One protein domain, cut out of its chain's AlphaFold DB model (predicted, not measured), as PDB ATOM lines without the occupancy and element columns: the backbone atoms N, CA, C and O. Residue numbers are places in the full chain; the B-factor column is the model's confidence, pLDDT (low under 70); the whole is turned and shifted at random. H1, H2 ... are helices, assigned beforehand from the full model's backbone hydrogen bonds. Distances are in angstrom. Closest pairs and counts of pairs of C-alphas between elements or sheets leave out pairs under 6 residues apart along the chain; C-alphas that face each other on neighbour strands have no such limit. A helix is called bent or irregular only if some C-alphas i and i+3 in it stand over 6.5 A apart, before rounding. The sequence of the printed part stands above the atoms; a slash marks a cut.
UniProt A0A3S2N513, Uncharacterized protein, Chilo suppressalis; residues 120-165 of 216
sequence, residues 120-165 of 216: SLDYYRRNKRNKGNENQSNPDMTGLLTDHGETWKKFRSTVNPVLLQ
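AT A GLANCE: This is residues 120 to 165 of the 216 residues of an uncharacterized protein of Chilo suppressalis (UniProt A0A3S2N513). Two helices, H1 and then H2, lie apart towards the two ends of an elongated shape, with the winding link 133 to 148 between them. Residues 132 to 137 stick out as a loop, and residues 160 to 165 stick out at the other end. The printed part has 46 residues, all helix in class, with no named strand. It is only just loose, close to compact, with a radius of gyration of the C-alphas of 11.4 A, and spans 34 by 22 by 16 A.

HOW THE PARTS SIT: H1, residues 120 to 132, and H2, residues 149 to 163, are apart, with no C-alphas within 8 A. O i to N i+4 pairs within hydrogen-bond range number 5 of 9 in H1 and 9 of 11 in H2.

IN THESE COORDINATES: H1 begins at C-alpha 120 (53.893, -35.366, -38.053) and is 18.1 A long. H2 is 20.5 A long and ends at C-alpha 163 (36.437, -42.061, -19.455). Both are only just irregular: C-alphas 127 and 130 are 6.6 A apart, and C-alphas 158 and 161 6.7 A.

THE WHOLE: The C-alphas farthest apart, of Gly 132 and Gln 165, are 34.1 A apart. The printed part has no cut. The H1 to H2 link is long, 16 residues. Residues 130 to 139 have pLDDT under 70.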
ATOM      1  N   SER A 120      52.619 -35.713 -38.698       89.38
ATOM      2  CA  SER A 120      53.893 -35.366 -38.053       89.38
ATOM      3  C   SER A 120      53.998 -35.924 -36.631       89.38
ATOM      4  O   SER A 120      55.059 -36.395 -36.225       89.38
ATOM      5  N   LEU A 121      52.897 -35.888 -35.874       89.38
ATOM      6  CA  LEU A 121      52.833 -36.436 -34.519       89.38
ATOM      7  C   LEU A 121      52.933 -37.961 -34.547       89.38
ATOM      8  O   LEU A 121      53.630 -38.552 -33.724       89.38
ATOM      9  N   ASP A 122      52.247 -38.571 -35.503       88.56
ATOM     10  CA  ASP A 122      52.274 -39.996 -35.772       88.56
ATOM     11  C   ASP A 122      53.700 -40.477 -36.089       88.56
ATOM     12  O   ASP A 122      54.244 -41.333 -35.387       88.56
ATOM     13  N   TYR A 123      54.367 -39.812 -37.040       88.88
ATOM     14  CA  TYR A 123      55.772 -40.054 -37.367       88.88
ATOM     15  C   TYR A 123      56.688 -39.892 -36.148       88.88
ATOM     16  O   TYR A 123      57.509 -40.760 -35.859       88.88
ATOM     17  N   TYR A 124      56.545 -38.804 -35.386       89.00
ATOM     18  CA  TYR A 124      57.356 -38.583 -34.188       89.00
ATOM     19  C   TYR A 124      57.175 -39.705 -33.155       89.00
ATOM     20  O   TYR A 124      58.158 -40.221 -32.612       89.00
ATOM     21  N   ARG A 125      55.930 -40.116 -32.888       86.62
ATOM     22  CA  ARG A 125      55.639 -41.159 -31.898       86.62
ATOM     23  C   ARG A 125      56.210 -42.509 -32.322       86.62
ATOM     24  O   ARG A 125      56.907 -43.125 -31.521       86.62
ATOM     25  N   ARG A 126      56.013 -42.915 -33.579       83.88
ATOM     26  CA  ARG A 126      56.536 -44.191 -34.093       83.88
ATOM     27  C   ARG A 126      58.058 -44.207 -34.219       83.88
ATOM     28  O   ARG A 126      58.695 -45.188 -33.852       83.88
ATOM     29  N   ASN A 127      58.665 -43.123 -34.705       83.06
ATOM     30  CA  ASN A 127      60.071 -43.145 -35.113       83.06
ATOM     31  C   ASN A 127      61.040 -42.599 -34.060       83.06
ATOM     32  O   ASN A 127      62.217 -42.956 -34.102       83.06
ATOM     33  N   LYS A 128      60.593 -41.717 -33.159       79.06
ATOM     34  CA  LYS A 128      61.464 -41.047 -32.178       79.06
ATOM     35  C   LYS A 128      61.110 -41.395 -30.738       79.06
ATOM     36  O   LYS A 128      62.014 -41.676 -29.962       79.06
ATOM     37  N   ARG A 129      59.823 -41.403 -30.379       73.00
ATOM     38  CA  ARG A 129      59.389 -41.665 -28.996       73.00
ATOM     39  C   ARG A 129      59.422 -43.149 -28.636       73.00
ATOM     40  O   ARG A 129      59.953 -43.496 -27.587       73.00
ATOM     41  N   ASN A 130      58.854 -44.014 -29.475       66.12
ATOM     42  CA  ASN A 130      58.683 -45.428 -29.128       66.12
ATOM     43  C   ASN A 130      59.978 -46.244 -29.315       66.12
ATOM     44  O   ASN A 130      60.148 -47.270 -28.671       66.12
ATOM     45  N   LYS A 131      60.944 -45.763 -30.115       61.56
ATOM     46  CA  LYS A 131      62.238 -46.442 -30.330       61.56
ATOM     47  C   LYS A 131      63.197 -46.432 -29.124       61.56
ATOM     48  O   LYS A 131      64.242 -47.063 -29.212       61.56
ATOM     49  N   GLY A 132      62.878 -45.724 -28.037       57.59
ATOM     50  CA  GLY A 132      63.748 -45.612 -26.855       57.59
ATOM     51  C   GLY A 132      63.035 -45.745 -25.509       57.59
ATOM     52  O   GLY A 132      63.626 -45.425 -24.486       57.59
ATOM     53  N   ASN A 133      61.765 -46.162 -25.496       58.62
ATOM     54  CA  ASN A 133      60.979 -46.305 -24.270       58.62
ATOM     55  C   ASN A 133      60.571 -47.768 -24.063       58.62
ATOM     56  O   ASN A 133      59.483 -48.184 -24.451       58.62
ATOM     57  N   GLU A 134      61.444 -48.528 -23.405       56.81
ATOM     58  CA  GLU A 134      61.238 -49.941 -23.045       56.81
ATOM     59  C   GLU A 134      60.064 -50.140 -22.063       56.81
ATOM     60  O   GLU A 134      59.467 -51.208 -21.996       56.81
ATOM     61  N   ASN A 135      59.667 -49.078 -21.351       59.25
ATOM     62  CA  ASN A 135      58.601 -49.091 -20.341       59.25
ATOM     63  C   ASN A 135      57.178 -48.920 -20.916       59.25
ATOM     64  O   ASN A 135      56.231 -48.657 -20.170       59.25
ATOM     65  N   GLN A 136      57.000 -48.989 -22.238       62.22
ATOM     66  CA  GLN A 136      55.700 -48.771 -22.871       62.22
ATOM     67  C   GLN A 136      54.918 -50.088 -22.956       62.22
ATOM     68  O   GLN A 136      55.357 -51.046 -23.579       62.22
ATOM     69  N   SER A 137      53.717 -50.123 -22.370       61.34
ATOM     70  CA  SER A 137      52.865 -51.324 -22.318       61.34
ATOM     71  C   SER A 137      52.423 -51.857 -23.690       61.34
ATOM     72  O   SER A 137      51.931 -52.981 -23.778       61.34
ATOM     73  N   ASN A 138      52.580 -51.067 -24.758       65.19
ATOM     74  CA  ASN A 138      52.424 -51.511 -26.138       65.19
ATOM     75  C   ASN A 138      53.270 -50.621 -27.083       65.19
ATOM     76  O   ASN A 138      52.884 -49.468 -27.305       65.19
ATOM     77  N   PRO A 139      54.394 -51.114 -27.638       67.56
ATOM     78  CA  PRO A 139      55.286 -50.324 -28.494       67.56
ATOM     79  C   PRO A 139      54.643 -49.911 -29.829       67.56
ATOM     80  O   PRO A 139      55.013 -48.880 -30.398       67.56
ATOM     81  N   ASP A 140      53.628 -50.650 -30.285       74.69
ATOM     82  CA  ASP A 140      52.946 -50.409 -31.563       74.69
ATOM     83  C   ASP A 140      51.801 -49.390 -31.458       74.69
ATOM     84  O   ASP A 140      51.258 -48.945 -32.469       74.69
ATOM     85  N   MET A 141      51.420 -49.001 -30.239       81.12
ATOM     86  CA  MET A 141      50.289 -48.111 -29.997       81.12
ATOM     87  C   MET A 141      50.756 -46.673 -29.771       81.12
ATOM     88  O   MET A 141      51.499 -46.366 -28.836       81.12
ATOM     89  N   THR A 142      50.290 -45.758 -30.614       85.44
ATOM     90  CA  THR A 142      50.645 -44.333 -30.559       85.44
ATOM     91  C   THR A 142      49.557 -43.465 -29.917       85.44
ATOM     92  O   THR A 142      49.836 -42.327 -29.520       85.44
ATOM     93  N   GLY A 143      48.343 -44.000 -29.751       86.06
ATOM     94  CA  GLY A 143      47.198 -43.390 -29.073       86.06
ATOM     95  C   GLY A 143      46.023 -43.050 -30.000       86.06
ATOM     96  O   GLY A 143      46.112 -43.134 -31.219       86.06
ATOM     97  N   LEU A 144      44.911 -42.596 -29.404       88.62
ATOM     98  CA  LEU A 144      43.615 -42.403 -30.088       88.62
ATOM     99  C   LEU A 144      43.637 -41.440 -31.292       88.62
ATOM    100  O   LEU A 144      42.778 -41.552 -32.163       88.62
ATOM    101  N   LEU A 145      44.561 -40.473 -31.310       89.44
ATOM    102  CA  LEU A 145      44.648 -39.450 -32.361       89.44
ATOM    103  C   LEU A 145      45.395 -39.919 -33.614       89.44
ATOM    104  O   LEU A 145      45.146 -39.384 -34.687       89.44
ATOM    105  N   THR A 146      46.330 -40.856 -33.464       90.44
ATOM    106  CA  THR A 146      47.316 -41.217 -34.497       90.44
ATOM    107  C   THR A 146      47.222 -42.683 -34.920       90.44
ATOM    108  O   THR A 146      47.622 -43.031 -36.028       90.44
ATOM    109  N   ASP A 147      46.658 -43.551 -34.075       90.88
ATOM    110  CA  ASP A 147      46.351 -44.925 -34.461       90.88
ATOM    111  C   ASP A 147      45.058 -45.001 -35.281       90.88
ATOM    112  O   ASP A 147      44.089 -44.270 -35.050       90.88
ATOM    113  N   HIS A 148      45.022 -45.971 -36.192       90.88
ATOM    114  CA  HIS A 148      43.847 -46.345 -36.976       90.88
ATOM    115  C   HIS A 148      43.619 -47.860 -36.900       90.88
ATOM    116  O   HIS A 148      44.434 -48.607 -36.354       90.88
ATOM    117  N   GLY A 149      42.488 -48.320 -37.433       91.62
ATOM    118  CA  GLY A 149      42.179 -49.744 -37.530       91.62
ATOM    119  C   GLY A 149      42.069 -50.456 -36.177       91.62
ATOM    120  O   GLY A 149      41.555 -49.904 -35.202       91.62
ATOM    121  N   GLU A 150      42.542 -51.700 -36.113       91.31
ATOM    122  CA  GLU A 150      42.402 -52.542 -34.917       91.31
ATOM    123  C   GLU A 150      43.159 -51.999 -33.700       91.31
ATOM    124  O   GLU A 150      42.643 -52.056 -32.583       91.31
ATOM    125  N   THR A 151      44.331 -51.388 -33.898       89.88
ATOM    126  CA  THR A 151      45.095 -50.753 -32.812       89.88
ATOM    127  C   THR A 151      44.283 -49.637 -32.155       89.88
ATOM    128  O   THR A 151      44.142 -49.597 -30.930       89.88
ATOM    129  N   TRP A 152      43.654 -48.784 -32.970       91.50
ATOM    130  CA  TRP A 152      42.745 -47.744 -32.490       91.50
ATOM    131  C   TRP A 152      41.524 -48.326 -31.778       91.50
ATOM    132  O   TRP A 152      41.155 -47.857 -30.699       91.50
ATOM    133  N   LYS A 153      40.904 -49.367 -32.345       92.38
ATOM    134  CA  LYS A 153      39.718 -50.005 -31.762       92.38
ATOM    135  C   LYS A 153      40.032 -50.629 -30.410       92.38
ATOM    136  O   LYS A 153      39.255 -50.436 -29.473       92.38
ATOM    137  N   LYS A 154      41.166 -51.322 -30.284       91.44
ATOM    138  CA  LYS A 154      41.648 -51.889 -29.020       91.44
ATOM    139  C   LYS A 154      41.842 -50.786 -27.985       91.44
ATOM    140  O   LYS A 154      41.261 -50.871 -26.908       91.44
ATOM    141  N   PHE A 155      42.559 -49.713 -28.332       90.56
ATOM    142  CA  PHE A 155      42.765 -48.584 -27.422       90.56
ATOM    143  C   PHE A 155      41.444 -47.953 -26.972       90.56
ATOM    144  O   PHE A 155      41.187 -47.800 -25.777       90.56
ATOM    145  N   ARG A 156      40.571 -47.627 -27.931       91.00
ATOM    146  CA  ARG A 156      39.276 -46.997 -27.671       91.00
ATOM    147  C   ARG A 156      38.379 -47.875 -26.801       91.00
ATOM    148  O   ARG A 156      37.718 -47.357 -25.907       91.00
ATOM    149  N   SER A 157      38.365 -49.185 -27.038       92.12
ATOM    150  CA  SER A 157      37.546 -50.128 -26.266       92.12
ATOM    151  C   SER A 157      38.009 -50.238 -24.814       92.12
ATOM    152  O   SER A 157      37.172 -50.363 -23.927       92.12
ATOM    153  N   THR A 158      39.314 -50.121 -24.560       90.88
ATOM    154  CA  THR A 158      39.871 -50.106 -23.200       90.88
ATOM    155  C   THR A 158      39.572 -48.797 -22.467       90.88
ATOM    156  O   THR A 158      39.234 -48.805 -21.287       90.88
ATOM    157  N   VAL A 159      39.685 -47.659 -23.156       90.19
ATOM    158  CA  VAL A 159      39.603 -46.331 -22.527       90.19
ATOM    159  C   VAL A 159      38.160 -45.836 -22.364       90.19
ATOM    160  O   VAL A 159      37.838 -45.205 -21.357       90.19
ATOM    161  N   ASN A 160      37.268 -46.129 -23.319       93.19
ATOM    162  CA  ASN A 160      35.887 -45.632 -23.307       93.19
ATOM    163  C   ASN A 160      35.114 -45.960 -22.011       93.19
ATOM    164  O   ASN A 160      34.457 -45.053 -21.499       93.19
ATOM    165  N   PRO A 161      35.151 -47.191 -21.458       91.06
ATOM    166  CA  PRO A 161      34.423 -47.517 -20.231       91.06
ATOM    167  C   PRO A 161      34.858 -46.672 -19.031       91.06
ATOM    168  O   PRO A 161      34.037 -46.314 -18.195       91.06
ATOM    169  N   VAL A 162      36.141 -46.321 -18.964       90.56
ATOM    170  CA  VAL A 162      36.690 -45.536 -17.855       90.56
ATOM    171  C   VAL A 162      36.367 -44.054 -18.036       90.56
ATOM    172  O   VAL A 162      35.919 -43.409 -17.096       90.56
ATOM    173  N   LEU A 163      36.548 -43.508 -19.241       90.88
ATOM    174  CA  LEU A 163      36.437 -42.061 -19.455       90.88
ATOM    175  C   LEU A 163      35.027 -41.569 -19.800       90.88
ATOM    176  O   LEU A 163      34.694 -40.437 -19.471       90.88
ATOM    177  N   LEU A 164      34.211 -42.372 -20.489       93.12
ATOM    178  CA  LEU A 164      32.941 -41.912 -21.072       93.12
ATOM    179  C   LEU A 164      31.697 -42.440 -20.348       93.12
ATOM    180  O   LEU A 164      30.581 -42.059 -20.702       93.12
ATOM    181  N   GLN A 165      31.846 -43.311 -19.347       93.50
ATOM    182  CA  GLN A 165      30.695 -43.794 -18.588       93.50
ATOM    183  C   GLN A 165      30.190 -42.718 -17.617       93.50
ATOM    184  O   GLN A 165      30.958 -42.266 -16.765       93.50
TER     185      GLN A 165